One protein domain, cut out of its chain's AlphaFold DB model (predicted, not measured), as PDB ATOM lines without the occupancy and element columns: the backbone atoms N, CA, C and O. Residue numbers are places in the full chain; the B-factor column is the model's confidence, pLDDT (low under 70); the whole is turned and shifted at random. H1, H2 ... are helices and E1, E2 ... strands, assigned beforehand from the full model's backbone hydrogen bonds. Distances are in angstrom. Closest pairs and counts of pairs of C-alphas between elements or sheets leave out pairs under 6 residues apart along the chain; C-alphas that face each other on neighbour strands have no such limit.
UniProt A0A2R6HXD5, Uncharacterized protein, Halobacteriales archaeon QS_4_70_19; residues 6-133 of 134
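AT A GLANCE: This is residues 6 to 133 of the 134 residues of an uncharacterized protein of Halobacteriales archaeon QS_4_70_19 (UniProt A0A2R6HXD5). A small head, a strongly twisted sheet of five strands with H2 over one face, sits at one end of a stalk made by two long helices, H1 and H3, side by side and running opposite ways. Together they make a rod, extended, with a radius of gyration of the C-alphas of 23.2 A and spans of 76 by 23 by 19 A. The printed part has 128 residues, with named elements in the order H1 E1 E2 H2 E3 E4 E5 H3, mixed in class; the mixed sheet runs E2 E4 E5 E1 E3.

IN THESE COORDINATES: Find the sheet's long strands first: E1, residues 34 to 42, 25.1 A, from C-alpha 34 at (-29.599, -6.426, -32.308), and E5, residues 92 to 100, 25.8 A. E2 is residues 50 to 53, E3 73 to 77 and E4 85 to 89. H2 is residues 59 to 71, 18.6 A. H1, residues 6 to 31, runs 38.0 A from C-alpha 6 at (-34.248, -5.961, 10.413); H3, residues 110 to 132, runs 31.5 A to C-alpha 132 at (-45.751, -4.848, 11.697).

HOW THE PARTS SIT: Look for E5 antiparallel to E1 at N 38 and O 97, 2.9 A, and to E4, its hairpin partner, at N 87 and O 94, 2.8 A. E2 is parallel to E4, with N 52 and O 86 at 2.8 A; E3 is antiparallel to E1, with N 37 and O 74 at 2.8 A. H2 is on one face, making two layers, helix and sheet, at a height of 7.2 A; its closest C-alpha to E1 is Arg 69, 5.2 A from Val 39. H1 and H3 touch at a shallow tilt of 27 degrees, closest at the C-alphas of Gly 14 and Gly 119, 4.1 A. Every O i to N i+4 pair is within hydrogen-bond range in H1, 8 of 9 in H2 and 18 of 19 in H3.

THE WHOLE: The C-alphas of Gly 91 and Gly 133, the two farthest apart, are 76.6 A apart. The printed part has no cut and no long link; pLDDT is under 70 at residues 101 to 105, 107 to 108, 111 and 133.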
ATOM      1  N   LEU A   6     -34.221  -4.676  11.095       75.44
ATOM      2  CA  LEU A   6     -34.248  -5.961  10.413       75.44
ATOM      3  C   LEU A   6     -35.163  -5.922   9.177       75.44
ATOM      4  O   LEU A   6     -34.763  -6.380   8.109       75.44
ATOM      5  N   GLY A   7     -36.334  -5.282   9.268       72.50
ATOM      6  CA  GLY A   7     -37.217  -5.059   8.115       72.50
ATOM      7  C   GLY A   7     -36.583  -4.163   7.044       72.50
ATOM      8  O   GLY A   7     -36.679  -4.451   5.853       72.50
ATOM      9  N   VAL A   8     -35.856  -3.122   7.467       78.94
ATOM     10  CA  VAL A   8     -35.105  -2.240   6.553       78.94
ATOM     11  C   VAL A   8     -33.965  -2.993   5.858       78.94
ATOM     12  O   VAL A   8     -33.783  -2.842   4.651       78.94
ATOM     13  N   ALA A   9     -33.229  -3.847   6.577       80.62
ATOM     14  CA  ALA A   9     -32.163  -4.659   5.989       80.62
ATOM     15  C   ALA A   9     -32.695  -5.643   4.929       80.62
ATOM     16  O   ALA A   9     -32.106  -5.775   3.857       80.62
ATOM     17  N   VAL A  10     -33.840  -6.282   5.190       76.75
ATOM     18  CA  VAL A  10     -34.491  -7.204   4.243       76.75
ATOM     19  C   VAL A  10     -35.019  -6.468   3.006       76.75
ATOM     20  O   VAL A  10     -34.867  -6.966   1.892       76.75
ATOM     21  N   LEU A  11     -35.569  -5.259   3.170       74.44
ATOM     22  CA  LEU A  11     -35.973  -4.405   2.046       74.44
ATOM     23  C   LEU A  11     -34.790  -4.058   1.136       74.44
ATOM     24  O   LEU A  11     -34.895  -4.176  -0.083       74.44
ATOM     25  N   LEU A  12     -33.656  -3.662   1.720       80.00
ATOM     26  CA  LEU A  12     -32.453  -3.338   0.954       80.00
ATOM     27  C   LEU A  12     -31.907  -4.564   0.216       80.00
ATOM     28  O   LEU A  12     -31.577  -4.463  -0.965       80.00
ATOM     29  N   ALA A  13     -31.877  -5.729   0.869       78.50
ATOM     30  CA  ALA A  13     -31.483  -6.980   0.225       78.50
ATOM     31  C   ALA A  13     -32.416  -7.339  -0.945       78.50
ATOM     32  O   ALA A  13     -31.942  -7.673  -2.029       78.50
ATOM     33  N   GLY A  14     -33.734  -7.197  -0.763       72.56
ATOM     34  CA  GLY A  14     -34.714  -7.418  -1.826       72.56
ATOM     35  C   GLY A  14     -34.505  -6.491  -3.023       72.56
ATOM     36  O   GLY A  14     -34.532  -6.950  -4.161       72.56
ATOM     37  N   LEU A  15     -34.215  -5.209  -2.777       77.06
ATOM     38  CA  LEU A  15     -33.982  -4.220  -3.831       77.06
ATOM     39  C   LEU A  15     -32.720  -4.524  -4.657       77.06
ATOM     40  O   LEU A  15     -32.752  -4.409  -5.879       77.06
ATOM     41  N   VAL A  16     -31.629  -4.931  -3.997       79.25
ATOM     42  CA  VAL A  16     -30.358  -5.294  -4.650       79.25
ATOM     43  C   VAL A  16     -30.516  -6.539  -5.523       79.25
ATOM     44  O   VAL A  16     -30.021  -6.588  -6.647       79.25
ATOM     45  N   VAL A  17     -31.233  -7.548  -5.030       75.31
ATOM     46  CA  VAL A  17     -31.475  -8.781  -5.788       75.31
ATOM     47  C   VAL A  17     -32.394  -8.509  -6.988       75.31
ATOM     48  O   VAL A  17     -32.141  -9.003  -8.088       75.31
ATOM     49  N   LEU A  18     -33.417  -7.664  -6.816       73.19
ATOM     50  CA  LEU A  18     -34.342  -7.300  -7.891       73.19
ATOM     51  C   LEU A  18     -33.663  -6.490  -9.006       73.19
ATOM     52  O   LEU A  18     -33.943  -6.710 -10.183       73.19
ATOM     53  N   SER A  19     -32.772  -5.559  -8.653       73.12
ATOM     54  CA  SER A  19     -32.060  -4.726  -9.628       73.12
ATOM     55  C   SER A  19     -31.057  -5.532 -10.453       73.12
ATOM     56  O   SER A  19     -30.974  -5.320 -11.662       73.12
ATOM     57  N   ALA A  20     -30.373  -6.507  -9.845       74.94
ATOM     58  CA  ALA A  20     -29.515  -7.444 -10.568       74.94
ATOM     59  C   ALA A  20     -30.312  -8.275 -11.593       74.94
ATOM     60  O   ALA A  20     -29.914  -8.369 -12.754       74.94
ATOM     61  N   GLY A  21     -31.475  -8.808 -11.197       70.25
ATOM     62  CA  GLY A  21     -32.369  -9.534 -12.110       70.25
ATOM     63  C   GLY A  21     -32.933  -8.652 -13.229       70.25
ATOM     64  O   GLY A  21     -32.974  -9.064 -14.384       70.25
ATOM     65  N   GLY A  22     -33.323  -7.414 -12.907       71.38
ATOM     66  CA  GLY A  22     -33.832  -6.449 -13.883       71.38
ATOM     67  C   GLY A  22     -32.787  -6.023 -14.919       71.38
ATOM     68  O   GLY A  22     -33.103  -5.948 -16.105       71.38
ATOM     69  N   ALA A  23     -31.540  -5.793 -14.498       74.69
ATOM     70  CA  ALA A  23     -30.445  -5.461 -15.408       74.69
ATOM     71  C   ALA A  23     -30.156  -6.613 -16.381       74.69
ATOM     72  O   ALA A  23     -30.115  -6.390 -17.589       74.69
ATOM     73  N   ALA A  24     -30.054  -7.842 -15.868       71.94
ATOM     74  CA  ALA A  24     -29.834  -9.030 -16.690       71.94
ATOM     75  C   ALA A  24     -30.995  -9.297 -17.666       71.94
ATOM     76  O   ALA A  24     -30.764  -9.678 -18.809       71.94
ATOM     77  N   TYR A  25     -32.244  -9.049 -17.252       75.62
ATOM     78  CA  TYR A  25     -33.414  -9.172 -18.125       75.62
ATOM     79  C   TYR A  25     -33.384  -8.174 -19.294       75.62
ATOM     80  O   TYR A  25     -33.612  -8.558 -20.442       75.62
ATOM     81  N   VAL A  26     -33.100  -6.896 -19.018       77.19
ATOM     82  CA  VAL A  26     -33.056  -5.845 -20.050       77.19
ATOM     83  C   VAL A  26     -31.895  -6.065 -21.015       77.19
ATOM     84  O   VAL A  26     -32.060  -5.853 -22.215       77.19
ATOM     85  N   ASP A  27     -30.744  -6.496 -20.508       74.50
ATOM     86  CA  ASP A  27     -29.564  -6.802 -21.316       74.50
ATOM     87  C   ASP A  27     -29.827  -7.976 -22.273       74.50
ATOM     88  O   ASP A  27     -29.723  -7.829 -23.492       74.50
ATOM     89  N   ALA A  28     -30.349  -9.084 -21.736       72.56
ATOM     90  CA  ALA A  28     -30.805 -10.238 -22.507       72.56
ATOM     91  C   ALA A  28     -31.826  -9.864 -23.595       72.56
ATOM     92  O   ALA A  28     -31.767 -10.354 -24.726       72.56
ATOM     93  N   GLN A  29     -32.773  -8.980 -23.271       76.06
ATOM     94  CA  GLN A  29     -33.795  -8.543 -24.215       76.06
ATOM     95  C   GLN A  29     -33.218  -7.642 -25.315       76.06
ATOM     96  O   GLN A  29     -33.563  -7.824 -26.481       76.06
ATOM     97  N   LYS A  30     -32.326  -6.703 -24.975       71.88
ATOM     98  CA  LYS A  30     -31.674  -5.819 -25.954       71.88
ATOM     99  C   LYS A  30     -30.762  -6.593 -26.899       71.88
ATOM    100  O   LYS A  30     -30.858  -6.383 -28.106       71.88
ATOM    101  N   CYS A  31     -29.976  -7.531 -26.378       75.38
ATOM    102  CA  CYS A  31     -29.117  -8.405 -27.176       75.38
ATOM    103  C   CYS A  31     -29.919  -9.161 -28.253       75.38
ATOM    104  O   CYS A  31     -29.554  -9.185 -29.427       75.38
ATOM    105  N   ARG A  32     -31.112  -9.677 -27.909       75.38
ATOM    106  CA  ARG A  32     -31.995 -10.364 -28.874       75.38
ATOM    107  C   ARG A  32     -32.578  -9.459 -29.966       75.38
ATOM    108  O   ARG A  32     -33.108  -9.973 -30.947       75.38
ATOM    109  N   THR A  33     -32.517  -8.138 -29.809       79.94
ATOM    110  CA  THR A  33     -33.047  -7.175 -30.794       79.94
ATOM    111  C   THR A  33     -31.990  -6.604 -31.732       79.94
ATOM    112  O   THR A  33     -32.345  -5.900 -32.681       79.94
ATOM    113  N   VAL A  34     -30.714  -6.910 -31.495       85.19
ATOM    114  CA  VAL A  34     -29.599  -6.426 -32.308       85.19
ATOM    115  C   VAL A  34     -28.899  -7.565 -33.050       85.19
ATOM    116  O   VAL A  34     -29.089  -8.750 -32.748       85.19
ATOM    117  N   ALA A  35     -28.147  -7.189 -34.077       86.19
ATOM    118  CA  ALA A  35     -27.222  -8.038 -34.815       86.19
ATOM    119  C   ALA A  35     -25.932  -7.253 -35.084       86.19
ATOM    120  O   ALA A  35     -25.966  -6.028 -35.240       86.19
ATOM    121  N   GLY A  36     -24.805  -7.954 -35.130       87.94
ATOM    122  CA  GLY A  36     -23.538  -7.391 -35.567       87.94
ATOM    123  C   GLY A  36     -23.496  -7.299 -37.085       87.94
ATOM    124  O   GLY A  36     -23.881  -8.234 -37.784       87.94
ATOM    125  N   VAL A  37     -23.019  -6.172 -37.598       92.06
ATOM    126  CA  VAL A  37     -22.753  -5.974 -39.021       92.06
ATOM    127  C   VAL A  37     -21.309  -5.544 -39.196       92.06
ATOM    128  O   VAL A  37     -20.837  -4.624 -38.527       92.06
ATOM    129  N   THR A  38     -20.617  -6.219 -40.108       92.25
ATOM    130  CA  THR A  38     -19.249  -5.902 -40.531       92.25
ATOM    131  C   THR A  38     -19.264  -5.604 -42.020       92.25
ATOM    132  O   THR A  38     -19.875  -6.349 -42.782       92.25
ATOM    133  N   VAL A  39     -18.575  -4.547 -42.445       94.00
ATOM    134  CA  VAL A  39     -18.438  -4.192 -43.864       94.00
ATOM    135  C   VAL A  39     -16.964  -4.232 -44.229       94.00
ATOM    136  O   VAL A  39     -16.163  -3.493 -43.659       94.00
ATOM    137  N   THR A  40     -16.598  -5.112 -45.158       93.62
ATOM    138  CA  THR A  40     -15.199  -5.328 -45.559       93.62
ATOM    139  C   THR A  40     -15.065  -5.216 -47.065       93.62
ATOM    140  O   THR A  40     -15.777  -5.901 -47.792       93.62
ATOM    141  N   GLN A  41     -14.148  -4.371 -47.531       93.44
ATOM    142  CA  GLN A  41     -13.784  -4.318 -48.945       93.44
ATOM    143  C   GLN A  41     -13.077  -5.617 -49.335       93.44
ATOM    144  O   GLN A  41     -12.188  -6.075 -48.613       93.44
ATOM    145  N   VAL A  42     -13.461  -6.199 -50.466       92.12
ATOM    146  CA  VAL A  42     -12.866  -7.431 -50.992       92.12
ATOM    147  C   VAL A  42     -12.576  -7.280 -52.482       92.12
ATOM    148  O   VAL A  42     -13.340  -6.645 -53.200       92.12
ATOM    149  N   GLU A  43     -11.475  -7.870 -52.949       90.50
ATOM    150  CA  GLU A  43     -11.149  -7.911 -54.384       90.50
ATOM    151  C   GLU A  43     -11.941  -9.014 -55.104       90.50
ATOM    152  O   GLU A  43     -12.462  -8.792 -56.191       90.50
ATOM    153  N   ASP A  44     -12.089 -10.177 -54.459       90.81
ATOM    154  CA  ASP A  44     -12.843 -11.324 -54.971       90.81
ATOM    155  C   ASP A  44     -13.958 -11.703 -53.980       90.81
ATOM    156  O   ASP A  44     -13.711 -12.434 -53.013       90.81
ATOM    157  N   PRO A  45     -15.192 -11.196 -54.166       89.00
ATOM    158  CA  PRO A  45     -16.298 -11.545 -53.290       89.00
ATOM    159  C   PRO A  45     -16.735 -13.007 -53.477       89.00
ATOM    160  O   PRO A  45     -16.681 -13.534 -54.593       89.00
ATOM    161  N   PRO A  46     -17.225 -13.670 -52.412       88.50
ATOM    162  CA  PRO A  46     -17.753 -15.025 -52.516       88.50
ATOM    163  C   PRO A  46     -18.918 -15.096 -53.515       88.50
ATOM    164  O   PRO A  46     -19.850 -14.295 -53.460       88.50
ATOM    165  N   ALA A  47     -18.862 -16.053 -54.445       89.31
ATOM    166  CA  ALA A  47     -19.824 -16.168 -55.546       89.31
ATOM    167  C   ALA A  47     -21.215 -16.666 -55.112       89.31
ATOM    168  O   ALA A  47     -22.171 -16.587 -55.882       89.31
ATOM    169  N   ASP A  48     -21.314 -17.219 -53.907       92.00
ATOM    170  CA  ASP A  48     -22.540 -17.698 -53.275       92.00
ATOM    171  C   ASP A  48     -23.353 -16.581 -52.609       92.00
ATOM    172  O   ASP A  48     -24.542 -16.768 -52.349       92.00
ATOM    173  N   LEU A  49     -22.746 -15.415 -52.370       93.50
ATOM    174  CA  LEU A  49     -23.442 -14.271 -51.795       93.50
ATOM    175  C   LEU A  49     -24.208 -13.491 -52.862       93.50
ATOM    176  O   LEU A  49     -23.735 -13.263 -53.978       93.50
ATOM    177  N   GLN A  50     -25.396 -13.018 -52.490       94.25
ATOM    178  CA  GLN A  50     -26.169 -12.124 -53.340       94.25
ATOM    179  C   GLN A  50     -25.402 -10.815 -53.543       94.25
ATOM    180  O   GLN A  50     -25.021 -10.155 -52.576       94.25
ATOM    181  N   ARG A  51     -25.213 -10.411 -54.802       93.69
ATOM    182  CA  ARG A  51     -24.643  -9.104 -55.143       93.69
ATOM    183  C   ARG A  51     -25.761  -8.101 -55.408       93.69
ATOM    184  O   ARG A  51     -26.654  -8.370 -56.210       93.69
ATOM    185  N   VAL A  52     -25.688  -6.948 -54.758       95.44
ATOM    186  CA  VAL A  52     -26.636  -5.834 -54.885       95.44
ATOM    187  C   VAL A  52     -25.877  -4.536 -55.152       95.44
ATOM    188  O   VAL A  52     -24.739  -4.363 -54.709       95.44
ATOM    189  N   ALA A  53     -26.481  -3.608 -55.894       95.69
ATOM    190  CA  ALA A  53     -25.905  -2.276 -56.031       95.69
ATOM    191  C   ALA A  53     -26.213  -1.450 -54.776       95.69
ATOM    192  O   ALA A  53     -27.299  -1.554 -54.213       95.69
ATOM    193  N   TYR A  54     -25.302  -0.561 -54.372       95.88
ATOM    194  CA  TYR A  54     -25.555   0.362 -53.254       95.88
ATOM    195  C   TYR A  54     -26.838   1.201 -53.439       95.88
ATOM    196  O   TYR A  54     -27.517   1.546 -52.474       95.88
ATOM    197  N   ALA A  55     -27.216   1.504 -54.685       95.75
ATOM    198  CA  ALA A  55     -28.450   2.226 -54.996       95.75
ATOM    199  C   ALA A  55     -29.730   1.438 -54.654       95.75
ATOM    200  O   ALA A  55     -30.751   2.065 -54.369       95.75
ATOM    201  N   ASP A  56     -29.655   0.104 -54.654       96.00
ATOM    202  CA  ASP A  56     -30.776  -0.797 -54.367       96.00
ATOM    203  C   ASP A  56     -30.955  -1.047 -52.861       96.00
ATOM    204  O   ASP A  56     -31.962  -1.618 -52.441       96.00
ATOM    205  N   LEU A  57     -29.995  -0.611 -52.038       94.94
ATOM    206  CA  LEU A  57     -30.133  -0.622 -50.588       94.94
ATOM    207  C   LEU A  57     -31.201   0.382 -50.141       94.94
ATOM    208  O   LEU A  57     -31.347   1.476 -50.698       94.94
ATOM    209  N   THR A  58     -31.916   0.021 -49.081       95.88
ATOM    210  CA  THR A  58     -32.820   0.944 -48.383       95.88
ATOM    211  C   THR A  58     -32.042   2.096 -47.738       95.88
ATOM    212  O   THR A  58     -30.836   1.989 -47.512       95.88
ATOM    213  N   ASP A  59     -32.724   3.198 -47.411       96.00
ATOM    214  CA  ASP A  59     -32.093   4.356 -46.759       96.00
ATOM    215  C   ASP A  59     -31.365   3.967 -45.460       96.00
ATOM    216  O   ASP A  59     -30.193   4.303 -45.292       96.00
ATOM    217  N   ASP A  60     -32.014   3.168 -44.607       94.00
ATOM    218  CA  ASP A  60     -31.436   2.688 -43.346       94.00
ATOM    219  C   ASP A  60     -30.202   1.791 -43.577       94.00
ATOM    220  O   ASP A  60     -29.207   1.874 -42.854       94.00
ATOM    221  N   GLN A  61     -30.239   0.927 -44.600       95.06
ATOM    222  CA  GLN A  61     -29.103   0.068 -44.957       95.06
ATOM    223  C   GLN A  61     -27.922   0.879 -45.487       95.06
ATOM    224  O   GLN A  61     -26.781   0.552 -45.164       95.06
ATOM    225  N   ARG A  62     -28.176   1.930 -46.276       96.06
ATOM    226  CA  ARG A  62     -27.132   2.834 -46.777       96.06
ATOM    227  C   ARG A  62     -26.449   3.588 -45.647       96.06
ATOM    228  O   ARG A  62     -25.224   3.581 -45.582       96.06
ATOM    229  N   GLU A  63     -27.230   4.167 -44.735       94.06
ATOM    230  CA  GLU A  63     -26.698   4.884 -43.571       94.06
ATOM    231  C   GLU A  63     -25.770   3.984 -42.747       94.06
ATOM    232  O   GLU A  63     -24.631   4.351 -42.447       94.06
ATOM    233  N   VAL A  64     -26.225   2.765 -42.446       92.75
ATOM    234  CA  VAL A  64     -25.420   1.785 -41.714       92.75
ATOM    235  C   VAL A  64     -24.202   1.341 -42.514       92.75
ATOM    236  O   VAL A  64     -23.118   1.243 -41.945       92.75
ATOM    237  N   PHE A  65     -24.343   1.071 -43.809       94.81
ATOM    238  CA  PHE A  65     -23.217   0.680 -44.652       94.81
ATOM    239  C   PHE A  65     -22.111   1.739 -44.618       94.81
ATOM    240  O   PHE A  65     -20.953   1.408 -44.361       94.81
ATOM    241  N   ASP A  66     -22.466   3.012 -44.801       93.88
ATOM    242  CA  ASP A  66     -21.510   4.120 -44.795       93.88
ATOM    243  C   ASP A  66     -20.853   4.304 -43.430       93.88
ATOM    244  O   ASP A  66     -19.635   4.494 -43.338       93.88
ATOM    245  N   GLN A  67     -21.638   4.181 -42.360       91.50
ATOM    246  CA  GLN A  67     -21.129   4.241 -40.998       91.50
ATOM    247  C   GLN A  67     -20.152   3.091 -40.701       91.50
ATOM    248  O   GLN A  67     -19.068   3.313 -40.152       91.50
ATOM    249  N   VAL A  68     -20.515   1.855 -41.057       92.19
ATOM    250  CA  VAL A  68     -19.746   0.647 -40.725       92.19
ATOM    251  C   VAL A  68     -18.507   0.515 -41.594       92.19
ATOM    252  O   VAL A  68     -17.457   0.143 -41.075       92.19
ATOM    253  N   ARG A  69     -18.570   0.882 -42.878       89.56
ATOM    254  CA  ARG A  69     -17.407   0.877 -43.778       89.56
ATOM    255  C   ARG A  69     -16.229   1.665 -43.196       89.56
ATOM    256  O   ARG A  69     -15.085   1.237 -43.323       89.56
ATOM    257  N   GLY A  70     -16.497   2.782 -42.515       79.44
ATOM    258  CA  GLY A  70     -15.467   3.576 -41.834       79.44
ATOM    259  C   GLY A  70     -15.019   3.019 -40.474       79.44
ATOM    260  O   GLY A  70     -13.872   3.222 -40.074       79.44
ATOM    261  N   ALA A  71     -15.901   2.314 -39.759       76.94
ATOM    262  CA  ALA A  71     -15.697   1.869 -38.374       76.94
ATOM    263  C   ALA A  71     -15.395   0.362 -38.214       76.94
ATOM    264  O   ALA A  71     -15.131  -0.097 -37.102       76.94
ATOM    265  N   ARG A  72     -15.406  -0.402 -39.312       72.25
ATOM    266  CA  ARG A  72     -15.286  -1.870 -39.425       72.25
ATOM    267  C   ARG A  72     -16.484  -2.670 -38.907       72.25
ATOM    268  O   ARG A  72     -16.865  -3.620 -39.580       72.25
ATOM    269  N   GLN A  73     -17.092  -2.306 -37.775       84.19
ATOM    270  CA  GLN A  73     -18.247  -3.027 -37.215       84.19
ATOM    271  C   GLN A  73     -19.267  -2.099 -36.540       84.19
ATOM    272  O   GLN A  73     -18.887  -1.089 -35.944       84.19
ATOM    273  N   ALA A  74     -20.548  -2.474 -36.556       85.94
ATOM    274  CA  ALA A  74     -21.577  -1.872 -35.704       85.94
ATOM    275  C   ALA A  74     -22.625  -2.891 -35.250       85.94
ATOM    276  O   ALA A  74     -22.818  -3.934 -35.871       85.94
ATOM    277  N   LEU A  75     -23.324  -2.549 -34.167       86.00
ATOM    278  CA  LEU A  75     -24.544  -3.227 -33.745       86.00
ATOM    279  C   LEU A  75     -25.741  -2.489 -34.334       86.00
ATOM    280  O   LEU A  75     -25.893  -1.283 -34.133       86.00
ATOM    281  N   VAL A  76     -26.592  -3.216 -35.043       87.88
ATOM    282  CA  VAL A  76     -27.762  -2.668 -35.735       87.88
ATOM    283  C   VAL A  76     -29.017  -3.403 -35.311       87.88
ATOM    284  O   VAL A  76     -28.955  -4.468 -34.694       87.88
ATOM    285  N   ARG A  77     -30.184  -2.850 -35.649       86.00
ATOM    286  CA  ARG A  77     -31.450  -3.551 -35.436       86.00
ATOM    287  C   ARG A  77     -31.441  -4.865 -36.219       86.00
ATOM    288  O   ARG A  77     -31.140  -4.880 -37.411       86.00
ATOM    289  N   ARG A  78     -31.805  -5.956 -35.549       85.94
ATOM    290  CA  ARG A  78     -31.933  -7.268 -36.187       85.94
ATOM    291  C   ARG A  78     -32.922  -7.199 -37.356       85.94
ATOM    292  O   ARG A  78     -33.968  -6.562 -37.236       85.94
ATOM    293  N   GLY A  79     -32.573  -7.849 -38.464       86.06
ATOM    294  CA  GLY A  79     -33.356  -7.837 -39.702       86.06
ATOM    295  C   GLY A  79     -33.095  -6.635 -40.614       86.06
ATOM    296  O   GLY A  79     -33.700  -6.558 -41.673       86.06
ATOM    297  N   LEU A  80     -32.200  -5.704 -40.248       91.12
ATOM    298  CA  LEU A  80     -31.777  -4.646 -41.176       91.12
ATOM    299  C   LEU A  80     -31.059  -5.232 -42.405       91.12
ATOM    300  O   LEU A  80     -31.298  -4.814 -43.534       91.12
ATOM    301  N   PHE A  81     -30.201  -6.219 -42.165       90.88
ATOM    302  CA  PHE A  81     -29.668  -7.125 -43.172       90.88
ATOM    303  C   PHE A  81     -30.074  -8.532 -42.736       90.88
ATOM    304  O   PHE A  81     -29.738  -8.938 -41.620       90.88
ATOM    305  N   GLU A  82     -30.872  -9.221 -43.551       86.06
ATOM    306  CA  GLU A  82     -31.350 -10.576 -43.236       86.06
ATOM    307  C   GLU A  82     -30.255 -11.613 -43.487       86.06
ATOM    308  O   GLU A  82     -30.006 -12.455 -42.628       86.06
ATOM    309  N   ASP A  83     -29.542 -11.473 -44.605       89.62
ATOM    310  CA  ASP A  83     -28.470 -12.367 -45.028       89.62
ATOM    311  C   ASP A  83     -27.185 -11.586 -45.356       89.62
ATOM    312  O   ASP A  83     -27.245 -10.399 -45.709       89.62
ATOM    313  N   PRO A  84     -26.006 -12.235 -45.273       92.62
ATOM    314  CA  PRO A  84     -24.774 -11.669 -45.800       92.62
ATOM    315  C   PRO A  84     -24.891 -11.398 -47.301       92.62
ATOM    316  O   PRO A  84     -25.407 -12.219 -48.060       92.62
ATOM    317  N   LEU A  85     -24.377 -10.254 -47.745       95.44
ATOM    318  CA  LEU A  85     -24.480  -9.833 -49.140       95.44
ATOM    319  C   LEU A  85     -23.256  -9.039 -49.587       95.44
ATOM    320  O   LEU A  85     -22.458  -8.573 -48.772       95.44
ATOM    321  N   VAL A  86     -23.111  -8.885 -50.897       96.31
ATOM    322  CA  VAL A  86     -22.054  -8.089 -51.522       96.31
ATOM    323  C   VAL A  86     -22.668  -6.803 -52.052       96.31
ATOM    324  O   VAL A  86     -23.584  -6.843 -52.870       96.31
ATOM    325  N   VAL A  87     -22.151  -5.661 -51.613       96.50
ATOM    326  CA  VAL A  87     -22.549  -4.336 -52.089       96.50
ATOM    327  C   VAL A  87     -21.488  -3.812 -53.042       96.50
ATOM    328  O   VAL A  87     -20.343  -3.607 -52.640       96.50
ATOM    329  N   ALA A  88     -21.884  -3.538 -54.281       95.19
ATOM    330  CA  ALA A  88     -21.052  -2.791 -55.217       95.19
ATOM    331  C   ALA A  88     -21.191  -1.283 -54.943       95.19
ATOM    332  O   ALA A  88     -22.290  -0.723 -55.061       95.19
ATOM    333  N   TYR A  89     -20.087  -0.627 -54.585       95.00
ATOM    334  CA  TYR A  89     -20.035   0.793 -54.232       95.00
ATOM    335  C   TYR A  89     -18.759   1.444 -54.783       95.00
ATOM    336  O   TYR A  89     -17.661   0.959 -54.547       95.00
ATOM    337  N   GLU A  90     -18.902   2.545 -55.529       92.56
ATOM    338  CA  GLU A  90     -17.783   3.331 -56.098       92.56
ATOM    339  C   GLU A  90     -16.765   2.546 -56.954       92.56
ATOM    340  O   GLU A  90     -15.660   3.017 -57.205       92.56
ATOM    341  N   GLY A  91     -17.160   1.389 -57.491       90.38
ATOM    342  CA  GLY A  91     -16.291   0.533 -58.308       90.38
ATOM    343  C   GLY A  91     -15.575  -0.568 -57.523       90.38
ATOM    344  O   GLY A  91     -14.901  -1.385 -58.141       90.38
ATOM    345  N   ASP A  92     -15.779  -0.619 -56.208       94.38
ATOM    346  CA  ASP A  92     -15.301  -1.669 -55.315       94.38
ATOM    347  C   ASP A  92     -16.459  -2.564 -54.845       94.38
ATOM    348  O   ASP A  92     -17.622  -2.142 -54.794       94.38
ATOM    349  N   ASP A  93     -16.137  -3.795 -54.447       94.75
ATOM    350  CA  ASP A  93     -17.074  -4.709 -53.801       94.75
ATOM    351  C   ASP A  93     -16.832  -4.762 -52.289       94.75
ATOM    352  O   ASP A  93     -15.703  -4.876 -51.804       94.75
ATOM    353  N   TYR A  94     -17.924  -4.724 -51.530       95.06
ATOM    354  CA  TYR A  94     -17.905  -4.812 -50.077       95.06
ATOM    355  C   TYR A  94     -18.777  -5.968 -49.609       95.06
ATOM    356  O   TYR A  94     -19.958  -6.032 -49.934       95.06
ATOM    357  N   VAL A  95     -18.224  -6.858 -48.793       94.94
ATOM    358  CA  VAL A  95     -19.002  -7.894 -48.112       94.94
ATOM    359  C   VAL A  95     -19.596  -7.300 -46.844       94.94
ATOM    360  O   VAL A  95     -18.866  -6.843 -45.959       94.94
ATOM    361  N   VAL A  96     -20.921  -7.338 -46.759       94.56
ATOM    362  CA  VAL A  96     -21.693  -7.070 -45.549       94.56
ATOM    363  C   VAL A  96     -21.926  -8.410 -44.866       94.56
ATOM    364  O   VAL A  96     -22.731  -9.218 -45.322       94.56
ATOM    365  N   ALA A  97     -21.192  -8.666 -43.788       91.81
ATOM    366  CA  ALA A  97     -21.372  -9.855 -42.969       91.81
ATOM    367  C   ALA A  97     -22.308  -9.542 -41.801       91.81
ATOM    368  O   ALA A  97     -22.100  -8.561 -41.083       91.81
ATOM    369  N   VAL A  98     -23.307 -10.401 -41.601       90.56
ATOM    370  CA  VAL A  98     -24.240 -10.334 -40.475       90.56
ATOM    371  C   VAL A  98     -23.857 -11.417 -39.476       90.56
ATOM    372  O   VAL A  98     -23.814 -12.597 -39.816       90.56
ATOM    373  N   SER A  99     -23.561 -11.022 -38.244       84.62
ATOM    374  CA  SER A  99     -23.375 -11.942 -37.129       84.62
ATOM    375  C   SER A  99     -24.539 -11.801 -36.161       84.62
ATOM    376  O   SER A  99     -24.801 -10.733 -35.604       84.62
ATOM    377  N   GLU A 100     -25.246 -12.900 -35.927       73.69
ATOM    378  CA  GLU A 100     -26.149 -12.951 -34.789       73.69
ATOM    379  C   GLU A 100     -25.319 -12.968 -33.505       73.69
ATOM    380  O   GLU A 100     -24.343 -13.713 -33.390       73.69
ATOM    381  N   GLU A 101     -25.700 -12.132 -32.542       66.44
ATOM    382  CA  GLU A 101     -25.098 -12.165 -31.216       66.44
ATOM    383  C   GLU A 101     -25.529 -13.475 -30.540       66.44
ATOM    384  O   GLU A 101     -26.676 -13.653 -30.120       66.44
ATOM    385  N   GLN A 102     -24.618 -14.447 -30.554       54.69
ATOM    386  CA  GLN A 102     -24.759 -15.722 -29.863       54.69
ATOM    387  C   GLN A 102     -24.371 -15.491 -28.395       54.69
ATOM    388  O   GLN A 102     -23.463 -14.717 -28.120       54.69
ATOM    389  N   ASP A 103     -25.092 -16.118 -27.464       60.78
ATOM    390  CA  ASP A 103     -25.038 -15.865 -26.009       60.78
ATOM    391  C   ASP A 103     -25.759 -14.612 -25.487       60.78
ATOM    392  O   ASP A 103     -25.486 -14.139 -24.380       60.78
ATOM    393  N   CYS A 104     -26.797 -14.138 -26.182       66.00
ATOM    394  CA  CYS A 104     -27.816 -13.337 -25.508       66.00
ATOM    395  C   CYS A 104     -28.433 -14.174 -24.380       66.00
ATOM    396  O   CYS A 104     -29.227 -15.081 -24.658       66.00
ATOM    397  N   GLY A 105     -28.058 -13.888 -23.127       62.41
ATOM    398  CA  GLY A 105     -28.543 -14.605 -21.947       62.41
ATOM    399  C   GLY A 105     -30.056 -14.832 -21.998       62.41
ATOM    400  O   GLY A 105     -30.800 -14.052 -22.592       62.41
ATOM    401  N   ASP A 106     -30.550 -15.930 -21.428       71.94
ATOM    402  CA  ASP A 106     -31.982 -16.215 -21.496       71.94
ATOM    403  C   ASP A 106     -32.748 -15.396 -20.439       71.94
ATOM    404  O   ASP A 106     -32.574 -15.644 -19.241       71.94
ATOM    405  N   PRO A 107     -33.633 -14.452 -20.833       64.88
ATOM    406  CA  PRO A 107     -34.439 -13.689 -19.882       64.88
ATOM    407  C   PRO A 107     -35.451 -14.584 -19.149       64.88
ATOM    408  O   PRO A 107     -36.013 -14.187 -18.127       64.88
ATOM    409  N   GLY A 108     -35.699 -15.793 -19.667       66.94
ATOM    410  CA  GLY A 108     -36.486 -16.834 -19.018       66.94
ATOM    411  C   GLY A 108     -35.705 -17.706 -18.034       66.94
ATOM    412  O   GLY A 108     -36.345 -18.466 -17.308       66.94
ATOM    413  N   SER A 109     -34.376 -17.593 -17.981       76.44
ATOM    414  CA  SER A 109     -33.543 -18.479 -17.169       76.44
ATOM    415  C   SER A 109     -33.726 -18.249 -15.675       76.44
ATOM    416  O   SER A 109     -34.074 -17.156 -15.213       76.44
ATOM    417  N   ASP A 110     -33.407 -19.280 -14.896       77.62
ATOM    418  CA  ASP A 110     -33.418 -19.210 -13.436       77.62
ATOM    419  C   ASP A 110     -32.463 -18.131 -12.902       77.62
ATOM    420  O   ASP A 110     -32.762 -17.501 -11.888       77.62
ATOM    421  N   GLY A 111     -31.379 -17.824 -13.627       66.75
ATOM    422  CA  GLY A 111     -30.455 -16.732 -13.304       66.75
ATOM    423  C   GLY A 111     -31.084 -15.333 -13.346       66.75
ATOM    424  O   GLY A 111     -30.562 -14.420 -12.715       66.75
ATOM    425  N   VAL A 112     -32.221 -15.166 -14.028       72.12
ATOM    426  CA  VAL A 112     -32.974 -13.903 -14.124       72.12
ATOM    427  C   VAL A 112     -34.267 -13.971 -13.306       72.12
ATOM    428  O   VAL A 112     -34.587 -13.050 -12.549       72.12
ATOM    429  N   ARG A 113     -34.995 -15.093 -13.390       75.44
ATOM    430  CA  ARG A 113     -36.278 -15.285 -12.698       75.44
ATOM    431  C   ARG A 113     -36.141 -15.406 -11.189       75.44
ATOM    432  O   ARG A 113     -36.950 -14.816 -10.476       75.44
ATOM    433  N   VAL A 114     -35.150 -16.151 -10.694       75.69
ATOM    434  CA  VAL A 114     -34.973 -16.352  -9.247       75.69
ATOM    435  C   VAL A 114     -34.654 -15.027  -8.545       75.69
ATOM    436  O   VAL A 114     -35.317 -14.735  -7.550       75.69
ATOM    437  N   PRO A 115     -33.757 -14.163  -9.063       70.94
ATOM    438  CA  PRO A 115     -33.559 -12.831  -8.496       70.94
ATOM    439  C   PRO A 115     -34.793 -11.923  -8.599       70.94
ATOM    440  O   PRO A 115     -35.117 -11.222  -7.645       70.94
ATOM    441  N   LEU A 116     -35.536 -11.949  -9.709       73.12
ATOM    442  CA  LEU A 116     -36.752 -11.137  -9.862       73.12
ATOM    443  C   LEU A 116     -37.855 -11.542  -8.875       73.12
ATOM    444  O   LEU A 116     -38.376 -10.705  -8.137       73.12
ATOM    445  N   VAL A 117     -38.206 -12.827  -8.835       80.44
ATOM    446  CA  VAL A 117     -39.265 -13.339  -7.951       80.44
ATOM    447  C   VAL A 117     -38.808 -13.302  -6.491       80.44
ATOM    448  O   VAL A 117     -39.560 -12.866  -5.620       80.44
ATOM    449  N   GLY A 118     -37.564 -13.704  -6.222       75.75
ATOM    450  CA  GLY A 118     -36.972 -13.699  -4.885       75.75
ATOM    451  C   GLY A 118     -36.811 -12.291  -4.316       75.75
ATOM    452  O   GLY A 118     -37.187 -12.047  -3.170       75.75
ATOM    453  N   GLY A 119     -36.338 -11.337  -5.122       74.81
ATOM    454  CA  GLY A 119     -36.250  -9.927  -4.742       74.81
ATOM    455  C   GLY A 119     -37.622  -9.323  -4.440       74.81
ATOM    456  O   GLY A 119     -37.780  -8.634  -3.433       74.81
ATOM    457  N   ALA A 120     -38.648  -9.639  -5.241       78.69
ATOM    458  CA  ALA A 120     -40.009  -9.148  -5.021       78.69
ATOM    459  C   ALA A 120     -40.612  -9.721  -3.730       78.69
ATOM    460  O   ALA A 120     -41.206  -8.986  -2.939       78.69
ATOM    461  N   ALA A 121     -40.410 -11.017  -3.480       80.69
ATOM    462  CA  ALA A 121     -40.842 -11.667  -2.249       80.69
ATOM    463  C   ALA A 121     -40.149 -11.066  -1.013       80.69
ATOM    464  O   ALA A 121     -40.814 -10.785  -0.015       80.69
ATOM    465  N   LEU A 122     -38.839 -10.803  -1.088       79.31
ATOM    466  CA  LEU A 122     -38.081 -10.149  -0.018       79.31
ATOM    467  C   LEU A 122     -38.552  -8.715   0.231       79.31
ATOM    468  O   LEU A 122     -38.661  -8.310   1.384       79.31
ATOM    469  N   LEU A 123     -38.890  -7.958  -0.815       78.06
ATOM    470  CA  LEU A 123     -39.453  -6.617  -0.660       78.06
ATOM    471  C   LEU A 123     -40.805  -6.649   0.064       78.06
ATOM    472  O   LEU A 123     -41.025  -5.867   0.989       78.06
ATOM    473  N   LEU A 124     -41.692  -7.577  -0.306       80.44
ATOM    474  CA  LEU A 124     -42.988  -7.749   0.357       80.44
ATOM    475  C   LEU A 124     -42.826  -8.179   1.821       80.44
ATOM    476  O   LEU A 124     -43.466  -7.609   2.706       80.44
ATOM    477  N   ALA A 125     -41.937  -9.138   2.088       79.56
ATOM    478  CA  ALA A 125     -41.637  -9.601   3.439       79.56
ATOM    479  C   ALA A 125     -41.001  -8.493   4.292       79.56
ATOM    480  O   ALA A 125     -41.434  -8.246   5.415       79.56
ATOM    481  N   GLY A 126     -40.023  -7.770   3.744       74.38
ATOM    482  CA  GLY A 126     -39.363  -6.652   4.408       74.38
ATOM    483  C   GLY A 126     -40.324  -5.501   4.708       74.38
ATOM    484  O   GLY A 126     -40.289  -4.957   5.808       74.38
ATOM    485  N   ALA A 127     -41.239  -5.174   3.790       77.56
ATOM    486  CA  ALA A 127     -42.276  -4.166   4.012       77.56
ATOM    487  C   ALA A 127     -43.261  -4.584   5.116       77.56
ATOM    488  O   ALA A 127     -43.632  -3.761   5.955       77.56
ATOM    489  N   ALA A 128     -43.658  -5.860   5.147       79.81
ATOM    490  CA  ALA A 128     -44.511  -6.395   6.202       79.81
ATOM    491  C   ALA A 128     -43.809  -6.344   7.568       79.81
ATOM    492  O   ALA A 128     -44.380  -5.839   8.530       79.81
ATOM    493  N   VAL A 129     -42.550  -6.780   7.650       77.69
ATOM    494  CA  VAL A 129     -41.766  -6.758   8.896       77.69
ATOM    495  C   VAL A 129     -41.434  -5.329   9.336       77.69
ATOM    496  O   VAL A 129     -41.479  -5.030  10.520       77.69
ATOM    497  N   ALA A 130     -41.159  -4.405   8.416       74.31
ATOM    498  CA  ALA A 130     -40.914  -3.005   8.762       74.31
ATOM    499  C   ALA A 130     -42.177  -2.287   9.272       74.31
ATOM    500  O   ALA A 130     -42.067  -1.346  10.058       74.31
ATOM    501  N   LYS A 131     -43.366  -2.712   8.816       75.00
ATOM    502  CA  LYS A 131     -44.659  -2.127   9.200       75.00
ATOM    503  C   LYS A 131     -45.266  -2.757  10.457       75.00
ATOM    504  O   LYS A 131     -45.925  -2.045  11.210       75.00
ATOM    505  N   TYR A 132     -45.086  -4.062  10.650       77.06
ATOM    506  CA  TYR A 132     -45.751  -4.848  11.697       77.06
ATOM    507  C   TYR A 132     -44.785  -5.530  12.677       77.06
ATOM    508  O   TYR A 132     -45.244  -6.197  13.598       77.06
ATOM    509  N   GLY A 133     -43.471  -5.420  12.472       60.75
ATOM    510  CA  GLY A 133     -42.463  -5.965  13.378       60.75
ATOM    511  C   GLY A 133     -42.150  -4.979  14.497       60.75
ATOM    512  O   GLY A 133     -41.646  -3.889  14.223       60.75
TER     513      GLY A 133